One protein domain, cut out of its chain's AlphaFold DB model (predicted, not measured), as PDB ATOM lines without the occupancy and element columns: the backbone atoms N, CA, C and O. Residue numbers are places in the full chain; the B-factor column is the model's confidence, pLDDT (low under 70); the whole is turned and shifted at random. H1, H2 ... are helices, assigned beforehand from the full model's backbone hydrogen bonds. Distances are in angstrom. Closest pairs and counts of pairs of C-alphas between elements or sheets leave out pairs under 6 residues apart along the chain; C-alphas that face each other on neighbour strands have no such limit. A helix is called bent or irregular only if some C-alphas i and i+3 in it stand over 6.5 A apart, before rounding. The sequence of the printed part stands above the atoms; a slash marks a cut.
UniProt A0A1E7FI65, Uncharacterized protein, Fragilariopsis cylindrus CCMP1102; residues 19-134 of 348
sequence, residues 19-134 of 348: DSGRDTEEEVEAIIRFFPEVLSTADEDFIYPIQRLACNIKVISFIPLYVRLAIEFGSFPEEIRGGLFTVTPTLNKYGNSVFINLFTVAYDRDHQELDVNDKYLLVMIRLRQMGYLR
ATOM      1  N   ASP A  19      22.481  14.310  26.660       93.94
ATOM      2  CA  ASP A  19      21.526  14.629  27.723       93.94
ATOM      3  C   ASP A  19      22.063  14.148  29.078       93.94
ATOM      4  O   ASP A  19      22.251  12.963  29.298       93.94
ATOM      5  N   SER A  20      22.275  15.061  30.020       93.31
ATOM      6  CA  SER A  20      22.784  14.771  31.367       93.31
ATOM      7  C   SER A  20      21.818  14.012  32.275       93.31
ATOM      8  O   SER A  20      22.226  13.548  33.338       93.31
ATOM      9  N   GLY A  21      20.546  13.889  31.892       93.38
ATOM     10  CA  GLY A  21      19.600  12.992  32.547       93.38
ATOM     11  C   GLY A  21      19.747  11.534  32.107       93.38
ATOM     12  O   GLY A  21      19.291  10.645  32.825       93.38
ATOM     13  N   ARG A  22      20.372  11.286  30.947       95.12
ATOM     14  CA  ARG A  22      20.524   9.956  30.340       95.12
ATOM     15  C   ARG A  22      21.978   9.486  30.309       95.12
ATOM     16  O   ARG A  22      22.240   8.337  30.639       95.12
ATOM     17  N   ASP A  23      22.883  10.370  29.913       97.19
ATOM     18  CA  ASP A  23      24.285  10.089  29.638       97.19
ATOM     19  C   ASP A  23      25.146  10.435  30.869       97.19
ATOM     20  O   ASP A  23      24.951  11.463  31.528       97.19
ATOM     21  N   THR A  24      26.114   9.579  31.192       97.75
ATOM     22  CA  THR A  24      27.047   9.775  32.316       97.75
ATOM     23  C   THR A  24      28.328  10.496  31.886       97.75
ATOM     24  O   THR A  24      28.690  10.516  30.709       97.75
ATOM     25  N   GLU A  25      29.062  11.090  32.835       98.00
ATOM     26  CA  GLU A  25      30.352  11.723  32.516       98.00
ATOM     27  C   GLU A  25      31.372  10.713  31.986       98.00
ATOM     28  O   GLU A  25      32.159  11.052  31.106       98.00
ATOM     29  N   GLU A  26      31.342   9.475  32.479       98.44
ATOM     30  CA  GLU A  26      32.238   8.399  32.064       98.44
ATOM     31  C   GLU A  26      31.989   7.967  30.613       98.44
ATOM     32  O   GLU A  26      32.945   7.767  29.863       98.44
ATOM     33  N   GLU A  27      30.724   7.855  30.196       98.00
ATOM     34  CA  GLU A  27      30.354   7.534  28.810       98.00
ATOM     35  C   GLU A  27      30.779   8.649  27.855       98.00
ATOM     36  O   GLU A  27      31.425   8.390  26.835       98.00
ATOM     37  N   VAL A  28      30.482   9.902  28.213       98.06
ATOM     38  CA  VAL A  28      30.881  11.074  27.425       98.06
ATOM     39  C   VAL A  28      32.408  11.176  27.342       98.06
ATOM     40  O   VAL A  28      32.955  11.407  26.263       98.06
ATOM     41  N   GLU A  29      33.121  10.947  28.450       98.50
ATOM     42  CA  GLU A  29      34.585  10.914  28.471       98.50
ATOM     43  C   GLU A  29      35.137   9.812  27.566       98.50
ATOM     44  O   GLU A  29      36.053  10.075  26.787       98.50
ATOM     45  N   ALA A  30      34.586   8.597  27.628       98.38
ATOM     46  CA  ALA A  30      35.035   7.478  26.804       98.38
ATOM     47  C   ALA A  30      34.914   7.788  25.305       98.38
ATOM     48  O   ALA A  30      35.858   7.540  24.551       98.38
ATOM     49  N   ILE A  31      33.797   8.390  24.882       98.12
ATOM     50  CA  ILE A  31      33.570   8.784  23.486       98.12
ATOM     51  C   ILE A  31      34.562   9.874  23.059       98.12
ATOM     52  O   ILE A  31      35.201   9.745  22.017       98.12
ATOM     53  N   ILE A  32      34.753  10.918  23.873       98.38
ATOM     54  CA  ILE A  32      35.705  12.001  23.567       98.38
ATOM     55  C   ILE A  32      37.138  11.470  23.490       98.38
ATOM     56  O   ILE A  32      37.906  11.893  22.633       98.38
ATOM     57  N   ARG A  33      37.520  10.530  24.362       98.12
ATOM     58  CA  ARG A  33      38.848   9.900  24.312       98.12
ATOM     59  C   ARG A  33      39.052   9.070  23.043       98.12
ATOM     60  O   ARG A  33      40.192   8.930  22.610       98.12
ATOM     61  N   PHE A  34      37.978   8.533  22.465       98.19
ATOM     62  CA  PHE A  34      38.027   7.804  21.200       98.19
ATOM     63  C   PHE A  34      38.107   8.747  19.985       98.19
ATOM     64  O   PHE A  34      38.789   8.418  19.019       98.19
ATOM     65  N   PHE A  35      37.473   9.924  20.062       97.94
ATOM     66  CA  PHE A  35      37.426  10.937  18.994       97.94
ATOM     67  C   PHE A  35      37.812  12.345  19.503       97.94
ATOM     68  O   PHE A  35      36.967  13.246  19.536       97.94
ATOM     69  N   PRO A  36      39.063  12.580  19.940       97.81
ATOM     70  CA  PRO A  36      39.460  13.837  20.591       97.81
ATOM     71  C   PRO A  36      39.343  15.073  19.686       97.81
ATOM     72  O   PRO A  36      39.161  16.189  20.175       97.81
ATOM     73  N   GLU A  37      39.406  14.895  18.366       97.56
ATOM     74  CA  GLU A  37      39.240  15.945  17.363       97.56
ATOM     75  C   GLU A  37      37.867  16.625  17.425       97.56
ATOM     76  O   GLU A  37      37.747  17.798  17.051       97.56
ATOM     77  N   VAL A  38      36.845  15.943  17.960       96.31
ATOM     78  CA  VAL A  38      35.500  16.509  18.122       96.31
ATOM     79  C   VAL A  38      35.521  17.757  19.002       96.31
ATOM     80  O   VAL A  38      34.737  18.669  18.788       96.31
ATOM     81  N   LEU A  39      36.457  17.867  19.950       96.50
ATOM     82  CA  LEU A  39      36.539  19.014  20.858       96.50
ATOM     83  C   LEU A  39      36.835  20.330  20.127       96.50
ATOM     84  O   LEU A  39      36.358  21.383  20.553       96.50
ATOM     85  N   SER A  40      37.607  20.270  19.040       95.31
ATOM     86  CA  SER A  40      38.096  21.432  18.285       95.31
ATOM     87  C   SER A  40      37.530  21.536  16.868       95.31
ATOM     88  O   SER A  40      37.872  22.475  16.149       95.31
ATOM     89  N   THR A  41      36.686  20.594  16.447       94.56
ATOM     90  CA  THR A  41      36.059  20.630  15.121       94.56
ATOM     91  C   THR A  41      34.893  21.605  15.156       94.56
ATOM     92  O   THR A  41      33.837  21.303  15.707       94.56
ATOM     93  N   ALA A  42      35.113  22.806  14.626       91.75
ATOM     94  CA  ALA A  42      34.060  23.800  14.481       91.75
ATOM     95  C   ALA A  42      33.122  23.427  13.325       91.75
ATOM     96  O   ALA A  42      33.562  22.834  12.338       91.75
ATOM     97  N   ASP A  43      31.849  23.787  13.456       89.00
ATOM     98  CA  ASP A  43      30.872  23.665  12.373       89.00
ATOM     99  C   ASP A  43      31.075  24.740  11.281       89.00
ATOM    100  O   ASP A  43      32.028  25.527  11.314       89.00
ATOM    101  N   GLU A  44      30.179  24.767  10.292       89.12
ATOM    102  CA  GLU A  44      30.205  25.736   9.183       89.12
ATOM    103  C   GLU A  44      30.103  27.199   9.657       89.12
ATOM    104  O   GLU A  44      30.611  28.103   8.992       89.12
ATOM    105  N   ASP A  45      29.528  27.424  10.843       85.44
ATOM    106  CA  ASP A  45      29.393  28.731  11.489       85.44
ATOM    107  C   ASP A  45      30.597  29.084  12.382       85.44
ATOM    108  O   ASP A  45      30.588  30.097  13.093       85.44
ATOM    109  N   PHE A  46      31.651  28.262  12.360       88.12
ATOM    110  CA  PHE A  46      32.815  28.363  13.240       88.12
ATOM    111  C   PHE A  46      32.458  28.265  14.733       88.12
ATOM    112  O   PHE A  46      33.118  28.879  15.582       88.12
ATOM    113  N   ILE A  47      31.415  27.503  15.073       87.75
ATOM    114  CA  ILE A  47      30.994  27.250  16.449       87.75
ATOM    115  C   ILE A  47      31.588  25.917  16.908       87.75
ATOM    116  O   ILE A  47      31.334  24.857  16.341       87.75
ATOM    117  N   TYR A  48      32.381  25.968  17.976       92.62
ATOM    118  CA  TYR A  48      32.929  24.777  18.615       92.62
ATOM    119  C   TYR A  48      31.855  24.050  19.434       92.62
ATOM    120  O   TYR A  48      30.997  24.708  20.037       92.62
ATOM    121  N   PRO A  49      31.934  22.717  19.589       94.19
ATOM    122  CA  PRO A  49      30.925  21.960  20.329       94.19
ATOM    123  C   PRO A  49      30.691  22.462  21.754       94.19
ATOM    124  O   PRO A  49      29.547  22.594  22.177       94.19
ATOM    125  N   ILE A  50      31.742  22.875  22.469       95.06
ATOM    126  CA  ILE A  50      31.608  23.443  23.820       95.06
ATOM    127  C   ILE A  50      30.743  24.722  23.864       95.06
ATOM    128  O   ILE A  50      30.058  24.978  24.855       95.06
ATOM    129  N   GLN A  51      30.711  25.516  22.788       91.88
ATOM    130  CA  GLN A  51      29.834  26.689  22.686       91.88
ATOM    131  C   GLN A  51      28.368  26.284  22.525       91.88
ATOM    132  O   GLN A  51      27.503  26.939  23.108       91.88
ATOM    133  N   ARG A  52      28.092  25.187  21.806       90.19
ATOM    134  CA  ARG A  52      26.747  24.597  21.721       90.19
ATOM    135  C   ARG A  52      26.306  24.049  23.081       90.19
ATOM    136  O   ARG A  52      25.176  24.311  23.485       90.19
ATOM    137  N   LEU A  53      27.207  23.407  23.838       92.31
ATOM    138  CA  LEU A  53      26.906  22.927  25.198       92.31
ATOM    139  C   LEU A  53      26.474  24.065  26.132       92.31
ATOM    140  O   LEU A  53      25.515  23.925  26.883       92.31
ATOM    141  N   ALA A  54      27.136  25.225  26.054       91.62
ATOM    142  CA  ALA A  54      26.783  26.398  26.860       91.62
ATOM    143  C   ALA A  54      25.423  27.021  26.509       91.62
ATOM    144  O   ALA A  54      24.938  27.866  27.258       91.62
ATOM    145  N   CYS A  55      24.838  26.632  25.376       87.38
ATOM    146  CA  CYS A  55      23.504  27.032  24.942       87.38
ATOM    147  C   CYS A  55      22.451  25.936  25.145       87.38
ATOM    148  O   CYS A  55      21.303  26.149  24.755       87.38
ATOM    149  N   ASN A  56      22.779  24.797  25.764       88.69
ATOM    150  CA  ASN A  56      21.814  23.728  26.009       88.69
ATOM    151  C   ASN A  56      21.882  23.244  27.467       88.69
ATOM    152  O   ASN A  56      22.846  22.626  27.916       88.69
ATOM    153  N   ILE A  57      20.807  23.504  28.211       89.38
ATOM    154  CA  ILE A  57      20.690  23.119  29.618       89.38
ATOM    155  C   ILE A  57      20.780  21.611  29.857       89.38
ATOM    156  O   ILE A  57      21.283  21.202  30.904       89.38
ATOM    157  N   LYS A  58      20.327  20.784  28.908       91.00
ATOM    158  CA  LYS A  58      20.374  19.327  29.053       91.00
ATOM    159  C   LYS A  58      21.810  18.822  29.127       91.00
ATOM    160  O   LYS A  58      22.027  17.773  29.706       91.00
ATOM    161  N   VAL A  59      22.793  19.568  28.624       94.25
ATOM    162  CA  VAL A  59      24.192  19.114  28.499       94.25
ATOM    163  C   VAL A  59      25.202  19.992  29.220       94.25
ATOM    164  O   VAL A  59      26.400  19.714  29.202       94.25
ATOM    165  N   ILE A  60      24.749  21.074  29.848       94.44
ATOM    166  CA  ILE A  60      25.646  22.080  30.413       94.44
ATOM    167  C   ILE A  60      26.558  21.521  31.511       94.44
ATOM    168  O   ILE A  60      27.692  21.976  31.672       94.44
ATOM    169  N   SER A  61      26.095  20.500  32.238       96.44
ATOM    170  CA  SER A  61      26.868  19.815  33.276       96.44
ATOM    171  C   SER A  61      28.141  19.156  32.741       96.44
ATOM    172  O   SER A  61      29.083  18.997  33.513       96.44
ATOM    173  N   PHE A  62      28.222  18.857  31.438       97.75
ATOM    174  CA  PHE A  62      29.408  18.277  30.804       97.75
ATOM    175  C   PHE A  62      30.495  19.306  30.461       97.75
ATOM    176  O   PHE A  62      31.616  18.921  30.131       97.75
ATOM    177  N   ILE A  63      30.237  20.615  30.566       97.62
ATOM    178  CA  ILE A  63      31.240  21.648  30.245       97.62
ATOM    179  C   ILE A  63      32.556  21.471  31.026       97.62
ATOM    180  O   ILE A  63      33.612  21.520  30.395       97.62
ATOM    181  N   PRO A  64      32.567  21.238  32.355       98.56
ATOM    182  CA  PRO A  64      33.809  21.019  33.098       98.56
ATOM    183  C   PRO A  64      34.617  19.818  32.589       98.56
ATOM    184  O   PRO A  64      35.847  19.889  32.546       98.56
ATOM    185  N   LEU A  65      33.935  18.746  32.168       98.44
ATOM    186  CA  LEU A  65      34.559  17.578  31.548       98.44
ATOM    187  C   LEU A  65      35.194  17.947  30.201       98.44
ATOM    188  O   LEU A  65      36.380  17.688  29.999       98.44
ATOM    189  N   TYR A  66      34.438  18.616  29.325       97.88
ATOM    190  CA  TYR A  66      34.919  19.076  28.020       97.88
ATOM    191  C   TYR A  66      36.149  19.979  28.144       97.88
ATOM    192  O   TYR A  66      37.143  19.751  27.460       97.88
ATOM    193  N   VAL A  67      36.121  20.965  29.049       98.12
ATOM    194  CA  VAL A  67      37.263  21.868  29.282       98.12
ATOM    195  C   VAL A  67      38.492  21.081  29.734       98.12
ATOM    196  O   VAL A  67      39.583  21.305  29.210       98.12
ATOM    197  N   ARG A  68      38.328  20.145  30.680       98.38
ATOM    198  CA  ARG A  68      39.435  19.315  31.177       98.38
ATOM    199  C   ARG A  68      40.066  18.495  30.060       98.38
ATOM    200  O   ARG A  68      41.282  18.546  29.909       98.38
ATOM    201  N   LEU A  69      39.256  17.769  29.290       98.56
ATOM    202  CA  LEU A  69      39.748  16.917  28.205       98.56
ATOM    203  C   LEU A  69      40.381  17.746  27.084       98.56
ATOM    204  O   LEU A  69      41.443  17.394  26.585       98.56
ATOM    205  N   ALA A  70      39.801  18.895  26.743       98.12
ATOM    206  CA  ALA A  70      40.359  19.780  25.725       98.12
ATOM    207  C   ALA A  70      41.721  20.368  26.131       98.12
ATOM    208  O   ALA A  70      42.587  20.571  25.280       98.12
ATOM    209  N   ILE A  71      41.932  20.622  27.427       98.00
ATOM    210  CA  ILE A  71      43.244  21.004  27.967       98.00
ATOM    211  C   ILE A  71      44.201  19.808  27.952       98.00
ATOM    212  O   ILE A  71      45.345  19.962  27.535       98.00
ATOM    213  N   GLU A  72      43.743  18.628  28.378       98.25
ATOM    214  CA  GLU A  72      44.534  17.390  28.400       98.25
ATOM    215  C   GLU A  72      45.086  17.036  27.011       98.25
ATOM    216  O   GLU A  72      46.266  16.719  26.878       98.25
ATOM    217  N   PHE A  73      44.259  17.155  25.970       98.12
ATOM    218  CA  PHE A  73      44.643  16.868  24.587       98.12
ATOM    219  C   PHE A  73      45.344  18.026  23.873       98.12
ATOM    220  O   PHE A  73      45.782  17.858  22.736       98.12
ATOM    221  N   GLY A  74      45.450  19.201  24.500       97.44
ATOM    222  CA  GLY A  74      45.997  20.389  23.844       97.44
ATOM    223  C   GLY A  74      45.189  20.812  22.612       97.44
ATOM    224  O   GLY A  74      45.756  21.350  21.664       97.44
ATOM    225  N   SER A  75      43.869  20.580  22.616       96.81
ATOM    226  CA  SER A  75      42.966  20.878  21.490       96.81
ATOM    227  C   SER A  75      42.900  22.371  21.153       96.81
ATOM    228  O   SER A  75      42.423  22.758  20.090       96.81
ATOM    229  N   PHE A  76      43.360  23.222  22.071       95.81
ATOM    230  CA  PHE A  76      43.284  24.667  21.972       95.81
ATOM    231  C   PHE A  76      44.534  25.348  22.557       95.81
ATOM    232  O   PHE A  76      45.135  24.807  23.488       95.81
ATOM    233  N   PRO A  77      44.883  26.567  22.096       94.94
ATOM    234  CA  PRO A  77      45.879  27.404  22.756       94.94
ATOM    235  C   PRO A  77      45.572  27.655  24.240       94.94
ATOM    236  O   PRO A  77      44.410  27.752  24.652       94.94
ATOM    237  N   GLU A  78      46.625  27.800  25.046       94.50
ATOM    238  CA  GLU A  78      46.524  27.933  26.504       94.50
ATOM    239  C   GLU A  78      45.641  29.121  26.921       94.50
ATOM    240  O   GLU A  78      44.859  29.026  27.868       94.50
ATOM    241  N   GLU A  79      45.691  30.225  26.176       91.81
ATOM    242  CA  GLU A  79      44.929  31.443  26.440       91.81
ATOM    243  C   GLU A  79      43.408  31.257  26.384       91.81
ATOM    244  O   GLU A  79      42.684  32.001  27.056       91.81
ATOM    245  N   ILE A  80      42.917  30.264  25.633       92.75
ATOM    246  CA  ILE A  80      41.483  29.982  25.524       92.75
ATOM    247  C   ILE A  80      40.987  28.850  26.410       92.75
ATOM    248  O   ILE A  80      39.780  28.611  26.451       92.75
ATOM    249  N   ARG A  81      41.888  28.225  27.180       95.38
ATOM    250  CA  ARG A  81      41.580  27.300  28.285       95.38
ATOM    251  C   ARG A  81      40.491  26.288  27.936       95.38
ATOM    252  O   ARG A  81      39.389  26.337  28.479       95.38
ATOM    253  N   GLY A  82      40.802  25.392  27.003       95.88
ATOM    254  CA  GLY A  82      39.881  24.325  26.601       95.88
ATOM    255  C   GLY A  82      38.632  24.832  25.871       95.88
ATOM    256  O   GLY A  82      37.566  24.246  26.018       95.88
ATOM    257  N   GLY A  83      38.736  25.953  25.148       94.25
ATOM    258  CA  GLY A  83      37.622  26.552  24.405       94.25
ATOM    259  C   GLY A  83      36.639  27.358  25.263       94.25
ATOM    260  O   GLY A  83      35.620  27.826  24.757       94.25
ATOM    261  N   LEU A  84      36.935  27.560  26.553       94.50
ATOM    262  CA  LEU A  84      36.098  28.357  27.451       94.50
ATOM    263  C   LEU A  84      36.026  29.830  27.008       94.50
ATOM    264  O   LEU A  84      34.980  30.474  27.125       94.50
ATOM    265  N   PHE A  85      37.127  30.352  26.459       92.06
ATOM    266  CA  PHE A  85      37.213  31.695  25.880       92.06
ATOM    267  C   PHE A  85      37.313  31.621  24.354       92.06
ATOM    268  O   PHE A  85      37.756  30.625  23.794       92.06
ATOM    269  N   THR A  86      36.930  32.694  23.664       84.31
ATOM    270  CA  THR A  86      37.021  32.780  22.200       84.31
ATOM    271  C   THR A  86      38.158  33.711  21.779       84.31
ATOM    272  O   THR A  86      38.328  34.792  22.345       84.31
ATOM    273  N   VAL A  87      38.945  33.298  20.774       72.81
ATOM    274  CA  VAL A  87      40.089  34.079  20.251       72.81
ATOM    275  C   VAL A  87      39.638  35.250  19.381       72.81
ATOM    276  O   VAL A  87      40.399  36.192  19.207       72.81
ATOM    277  N   THR A  88      38.429  35.208  18.817       66.94
ATOM    278  CA  THR A  88      38.010  36.083  17.712       66.94
ATOM    279  C   THR A  88      37.177  37.286  18.175       66.94
ATOM    280  O   THR A  88      35.950  37.198  18.255       66.94
ATOM    281  N   PRO A  89      37.798  38.461  18.407       57.38
ATOM    282  CA  PRO A  89      37.077  39.708  18.659       57.38
ATOM    283  C   PRO A  89      36.385  40.279  17.410       57.38
ATOM    284  O   PRO A  89      35.604  41.217  17.533       57.38
ATOM    285  N   THR A  90      36.674  39.768  16.208       57.12
ATOM    286  CA  THR A  90      36.333  40.445  14.944       57.12
ATOM    287  C   THR A  90      35.042  39.986  14.274       57.12
ATOM    288  O   THR A  90      34.459  40.778  13.541       57.12
ATOM    289  N   LEU A  91      34.573  38.755  14.506       53.97
ATOM    290  CA  LEU A  91      33.431  38.207  13.755       53.97
ATOM    291  C   LEU A  91      32.131  38.154  14.556       53.97
ATOM    292  O   LEU A  91      31.061  38.366  13.997       53.97
ATOM    293  N   ASN A  92      32.202  37.990  15.876       52.72
ATOM    294  CA  ASN A  92      31.015  38.000  16.718       52.72
ATOM    295  C   ASN A  92      30.954  39.288  17.530       52.72
ATOM    296  O   ASN A  92      31.393  39.346  18.678       52.72
ATOM    297  N   LYS A  93      30.298  40.306  16.956       54.44
ATOM    298  CA  LYS A  93      29.876  41.536  17.656       54.44
ATOM    299  C   LYS A  93      29.083  41.243  18.948       54.44
ATOM    300  O   LYS A  93      28.926  42.124  19.785       54.44
ATOM    301  N   TYR A  94      28.630  39.997  19.111       55.91
ATOM    302  CA  TYR A  94      27.843  39.489  20.230       55.91
ATOM    303  C   TYR A  94      28.603  38.579  21.213       55.91
ATOM    304  O   TYR A  94      28.005  38.139  22.185       55.91
ATOM    305  N   GLY A  95      29.910  38.333  21.034       59.22
ATOM    306  CA  GLY A  95      30.761  37.765  22.091       59.22
ATOM    307  C   GLY A  95      30.282  36.438  22.703       59.22
ATOM    308  O   GLY A  95      30.335  36.293  23.926       59.22
ATOM    309  N   ASN A  96      29.843  35.485  21.871       67.50
ATOM    310  CA  ASN A  96      29.362  34.153  22.275       67.50
ATOM    311  C   ASN A  96      30.514  33.240  22.754       67.50
ATOM    312  O   ASN A  96      30.788  32.196  22.159       67.50
ATOM    313  N   SER A  97      31.244  33.636  23.793       86.88
ATOM    314  CA  SER A  97      32.132  32.687  24.472       86.88
ATOM    315  C   SER A  97      31.322  31.827  25.435       86.88
ATOM    316  O   SER A  97      30.379  32.320  26.058       86.88
ATOM    317  N   VAL A  98      31.725  30.561  25.579       89.62
ATOM    318  CA  VAL A  98      31.199  29.639  26.601       89.62
ATOM    319  C   VAL A  98      31.202  30.346  27.950       89.62
ATOM    320  O   VAL A  98      30.188  30.373  28.639       89.62
ATOM    321  N   PHE A  99      32.324  31.003  28.268       90.19
ATOM    322  CA  PHE A  99      32.497  31.763  29.491       90.19
ATOM    323  C   PHE A  99      31.379  32.774  29.701       90.19
ATOM    324  O   PHE A  99      30.708  32.695  30.715       90.19
ATOM    325  N   ILE A 100      31.136  33.682  28.753       89.38
ATOM    326  CA  ILE A 100      30.072  34.688  28.873       89.38
ATOM    327  C   ILE A 100      28.703  34.023  29.004       89.38
ATOM    328  O   ILE A 100      27.961  34.376  29.920       89.38
ATOM    329  N   ASN A 101      28.414  33.019  28.173       90.00
ATOM    330  CA  ASN A 101      27.127  32.328  28.176       90.00
ATOM    331  C   ASN A 101      26.780  31.733  29.547       90.00
ATOM    332  O   ASN A 101      25.631  31.843  29.982       90.00
ATOM    333  N   LEU A 102      27.772  31.214  30.280       91.31
ATOM    334  CA  LEU A 102      27.565  30.696  31.634       91.31
ATOM    335  C   LEU A 102      26.975  31.747  32.602       91.31
ATOM    336  O   LEU A 102      26.207  31.413  33.509       91.31
ATOM    337  N   PHE A 103      27.273  33.032  32.394       87.56
ATOM    338  CA  PHE A 103      26.783  34.130  33.235       87.56
ATOM    339  C   PHE A 103      25.569  34.847  32.652       87.56
ATOM    340  O   PHE A 103      24.800  35.431  33.409       87.56
ATOM    341  N   THR A 104      25.400  34.831  31.332       82.81
ATOM    342  CA  THR A 104      24.476  35.742  30.645       82.81
ATOM    343  C   THR A 104      23.267  35.079  30.015       82.81
ATOM    344  O   THR A 104      22.296  35.773  29.725       82.81
ATOM    345  N   VAL A 105      23.308  33.768  29.757       79.25
ATOM    346  CA  VAL A 105      22.179  33.101  29.103       79.25
ATOM    347  C   VAL A 105      20.965  33.150  30.031       79.25
ATOM    348  O   VAL A 105      21.017  32.762  31.205       79.25
ATOM    349  N   ALA A 106      19.892  33.689  29.463       61.72
ATOM    350  CA  ALA A 106      18.540  33.702  29.976       61.72
ATOM    351  C   ALA A 106      17.678  33.144  28.844       61.72
ATOM    352  O   ALA A 106      17.587  33.773  27.788       61.72
ATOM    353  N   TYR A 107      17.135  31.941  29.018       64.88
ATOM    354  CA  TYR A 107      16.156  31.405  28.074       64.88
ATOM    355  C   TYR A 107      14.863  32.219  28.166       64.88
ATOM    356  O   TYR A 107      14.575  32.812  29.208       64.88
ATOM    357  N   ASP A 108      14.128  32.313  27.057       55.31
ATOM    358  CA  ASP A 108      12.949  33.172  26.982       55.31
ATOM    359  C   ASP A 108      11.812  32.630  27.876       55.31
ATOM    360  O   ASP A 108      11.329  31.510  27.734       55.31
ATOM    361  N   ARG A 109      11.474  33.484  28.842       52.50
ATOM    362  CA  ARG A 109      10.232  33.750  29.583       52.50
ATOM    363  C   ARG A 109       9.324  32.672  30.176       52.50
ATOM    364  O   ARG A 109       8.702  33.024  31.171       52.50
ATOM    365  N   ASP A 110       9.255  31.430  29.701       56.69
ATOM    366  CA  ASP A 110       8.097  30.595  30.091       56.69
ATOM    367  C   ASP A 110       8.403  29.277  30.826       56.69
ATOM    368  O   ASP A 110       7.480  28.647  31.337       56.69
ATOM    369  N   HIS A 111       9.668  28.857  30.974       50.78
ATOM    370  CA  HIS A 111       9.971  27.525  31.521       50.78
ATOM    371  C   HIS A 111      11.091  27.534  32.583       50.78
ATOM    372  O   HIS A 111      12.264  27.743  32.292       50.78
ATOM    373  N   GLN A 112      10.694  27.265  33.835       56.81
ATOM    374  CA  GLN A 112      11.520  26.741  34.941       56.81
ATOM    375  C   GLN A 112      12.847  27.476  35.235       56.81
ATOM    376  O   GLN A 112      13.918  26.876  35.310       56.81
ATOM    377  N   GLU A 113      12.768  28.781  35.509       62.88
ATOM    378  CA  GLU A 113      13.932  29.647  35.773       62.88
ATOM    379  C   GLU A 113      14.834  29.195  36.944       62.88
ATOM    380  O   GLU A 113      16.026  29.509  36.951       62.88
ATOM    381  N   LEU A 114      14.317  28.469  37.942       70.00
ATOM    382  CA  LEU A 114      15.099  28.093  39.131       70.00
ATOM    383  C   LEU A 114      16.093  26.949  38.860       70.00
ATOM    384  O   LEU A 114      17.287  27.143  39.085       70.00
ATOM    385  N   ASP A 115      15.639  25.814  38.312       78.12
ATOM    386  CA  ASP A 115      16.513  24.651  38.042       78.12
ATOM    387  C   ASP A 115      17.618  24.998  37.031       78.12
ATOM    388  O   ASP A 115      18.770  24.575  37.156       78.12
ATOM    389  N   VAL A 116      17.294  25.862  36.063       83.31
ATOM    390  CA  VAL A 116      18.253  26.341  35.065       83.31
ATOM    391  C   VAL A 116      19.413  27.068  35.725       83.31
ATOM    392  O   VAL A 116      20.569  26.718  35.505       83.31
ATOM    393  N   ASN A 117      19.136  28.074  36.552       85.12
ATOM    394  CA  ASN A 117      20.204  28.878  37.139       85.12
ATOM    395  C   ASN A 117      21.136  28.063  38.036       85.12
ATOM    396  O   ASN A 117      22.340  28.336  38.057       85.12
ATOM    397  N   ASP A 118      20.600  27.064  38.735       90.19
ATOM    398  CA  ASP A 118      21.383  26.225  39.631       90.19
ATOM    399  C   ASP A 118      22.368  25.341  38.851       90.19
ATOM    400  O   ASP A 118      23.535  25.252  39.237       90.19
ATOM    401  N   LYS A 119      21.984  24.802  37.683       93.12
ATOM    402  CA  LYS A 119      22.906  24.046  36.809       93.12
ATOM    403  C   LYS A 119      24.072  24.899  36.307       93.12
ATOM    404  O   LYS A 119      25.230  24.490  36.410       93.12
ATOM    405  N   TYR A 120      23.789  26.107  35.819       93.75
ATOM    406  CA  TYR A 120      24.824  27.045  35.366       93.75
ATOM    407  C   TYR A 120      25.773  27.432  36.512       93.75
ATOM    408  O   TYR A 120      26.995  27.442  36.345       93.75
ATOM    409  N   LEU A 121      25.225  27.701  37.701       95.44
ATOM    410  CA  LEU A 121      26.012  28.016  38.890       95.44
ATOM    411  C   LEU A 121      26.908  26.848  39.322       95.44
ATOM    412  O   LEU A 121      28.078  27.071  39.640       95.44
ATOM    413  N   LEU A 122      26.398  25.614  39.322       96.62
ATOM    414  CA  LEU A 122      27.179  24.421  39.664       96.62
ATOM    415  C   LEU A 122      28.365  24.237  38.712       96.62
ATOM    416  O   LEU A 122      29.484  23.982  39.163       96.62
ATOM    417  N   VAL A 123      28.153  24.453  37.412       96.81
ATOM    418  CA  VAL A 123      29.225  24.437  36.405       96.81
ATOM    419  C   VAL A 123      30.271  25.514  36.702       96.81
ATOM    420  O   VAL A 123      31.465  25.219  36.719       96.81
ATOM    421  N   MET A 124      29.852  26.744  37.017       96.88
ATOM    422  CA  MET A 124      30.767  27.830  37.399       96.88
ATOM    423  C   MET A 124      31.585  27.497  38.659       96.88
ATOM    424  O   MET A 124      32.794  27.736  38.691       96.88
ATOM    425  N   ILE A 125      30.950  26.922  39.686       97.56
ATOM    426  CA  ILE A 125      31.622  26.481  40.917       97.56
ATOM    427  C   ILE A 125      32.663  25.406  40.597       97.56
ATOM    428  O   ILE A 125      33.805  25.516  41.046       97.56
ATOM    429  N   ARG A 126      32.309  24.402  39.789       98.12
ATOM    430  CA  ARG A 126      33.223  23.313  39.424       98.12
ATOM    431  C   ARG A 126      34.406  23.816  38.599       98.12
ATOM    432  O   ARG A 126      35.547  23.509  38.930       98.12
ATOM    433  N   LEU A 127      34.171  24.667  37.597       97.88
ATOM    434  CA  LEU A 127      35.252  25.270  36.807       97.88
ATOM    435  C   LEU A 127      36.193  26.136  37.669       97.88
ATOM    436  O   LEU A 127      37.402  26.160  37.427       97.88
ATOM    437  N   ARG A 128      35.669  26.821  38.696       97.12
ATOM    438  CA  ARG A 128      36.483  27.530  39.702       97.12
ATOM    439  C   ARG A 128      37.322  26.565  40.535       97.12
ATOM    440  O   ARG A 128      38.514  26.801  40.701       97.12
ATOM    441  N   GLN A 129      36.724  25.494  41.057       97.94
ATOM    442  CA  GLN A 129      37.425  24.489  41.868       97.94
ATOM    443  C   GLN A 129      38.551  23.796  41.091       97.94
ATOM    444  O   GLN A 129      39.590  23.484  41.666       97.94
ATOM    445  N   MET A 130      38.376  23.617  39.780       97.75
ATOM    446  CA  MET A 130      39.391  23.060  38.879       97.75
ATOM    447  C   MET A 130      40.482  24.069  38.474       97.75
ATOM    448  O   MET A 130      41.429  23.704  37.785       97.75
ATOM    449  N   GLY A 131      40.367  25.342  38.872       96.94
ATOM    450  CA  GLY A 131      41.334  26.392  38.532       96.94
ATOM    451  C   GLY A 131      41.235  26.917  37.094       96.94
ATOM    452  O   GLY A 131      42.118  27.654  36.645       96.94
ATOM    453  N   TYR A 132      40.169  26.569  36.364       96.81
ATOM    454  CA  TYR A 132      39.937  27.050  34.999       96.81
ATOM    455  C   TYR A 132      39.328  28.453  34.971       96.81
ATOM    456  O   TYR A 132      39.617  29.219  34.047       96.81
ATOM    457  N   LEU A 133      38.564  28.818  36.008       95.81
ATOM    458  CA  LEU A 133      38.106  30.187  36.247       95.81
ATOM    459  C   LEU A 133      38.984  30.898  37.269       95.81
ATOM    460  O   LEU A 133      39.205  30.392  38.370       95.81
ATOM    461  N   ARG A 134      39.442  32.096  36.911       95.81
ATOM    462  CA  ARG A 134      40.308  32.935  37.738       95.81
ATOM    463  C   ARG A 134      39.642  34.273  38.040       95.81
ATOM    464  O   ARG A 134      38.720  34.702  37.347       95.81
TER     465      ARG A 134
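This is residues 19 to 134 of the 348 residues of an uncharacterized protein of Fragilariopsis cylindrus CCMP1102 (UniProt A0A1E7FI65). H4 is the core; H1, H6 and short H2 and H3 pack round it, H5 and H6 form a hairpin, and residues 108 to 114 stick out. Of 116 printed residues, 56, under half, are in six named helices, H1 to H6; the class is all helix. It is compact, radius of gyration of the C-alphas 13.9 A, spanning 38 by 37 by 30 A.

Find C-alpha 25 at (30.352, 11.723, 32.516); H1, residues 25 to 34, runs 14.2 A. Then come H2, 36 to 39, H3, 49 to 53, and H4, 60 to 72, 19.6 A, irregular with C-alphas 61 and 64 7.0 A apart. H5, 98 to 104, precedes H6, 113 to 129, 24.8 A, ending at C-alpha 129 (37.425, 24.489, 41.868).

Start at the hub, H4. Among the helices that touch it, H1 does so at a steep tilt of 39 degrees, the same way, closest C-alphas Glu 25 and Phe 62, 6.8 A. H6 touches residues 60 to 64 alone, at a shallow 21 degrees, Pro 64 to Leu 127 closest, C-alphas 5.8 A apart. O i to N i+4 pairs are all within hydrogen-bond range in H1, H3 and H6, 7 of 9 in H4, 2 of 3 in H5; H2 is too short.

The printed part has no cut. The H4 to H5 link is long; pLDDT is under 70 at 88 to 96 and 106 to 113.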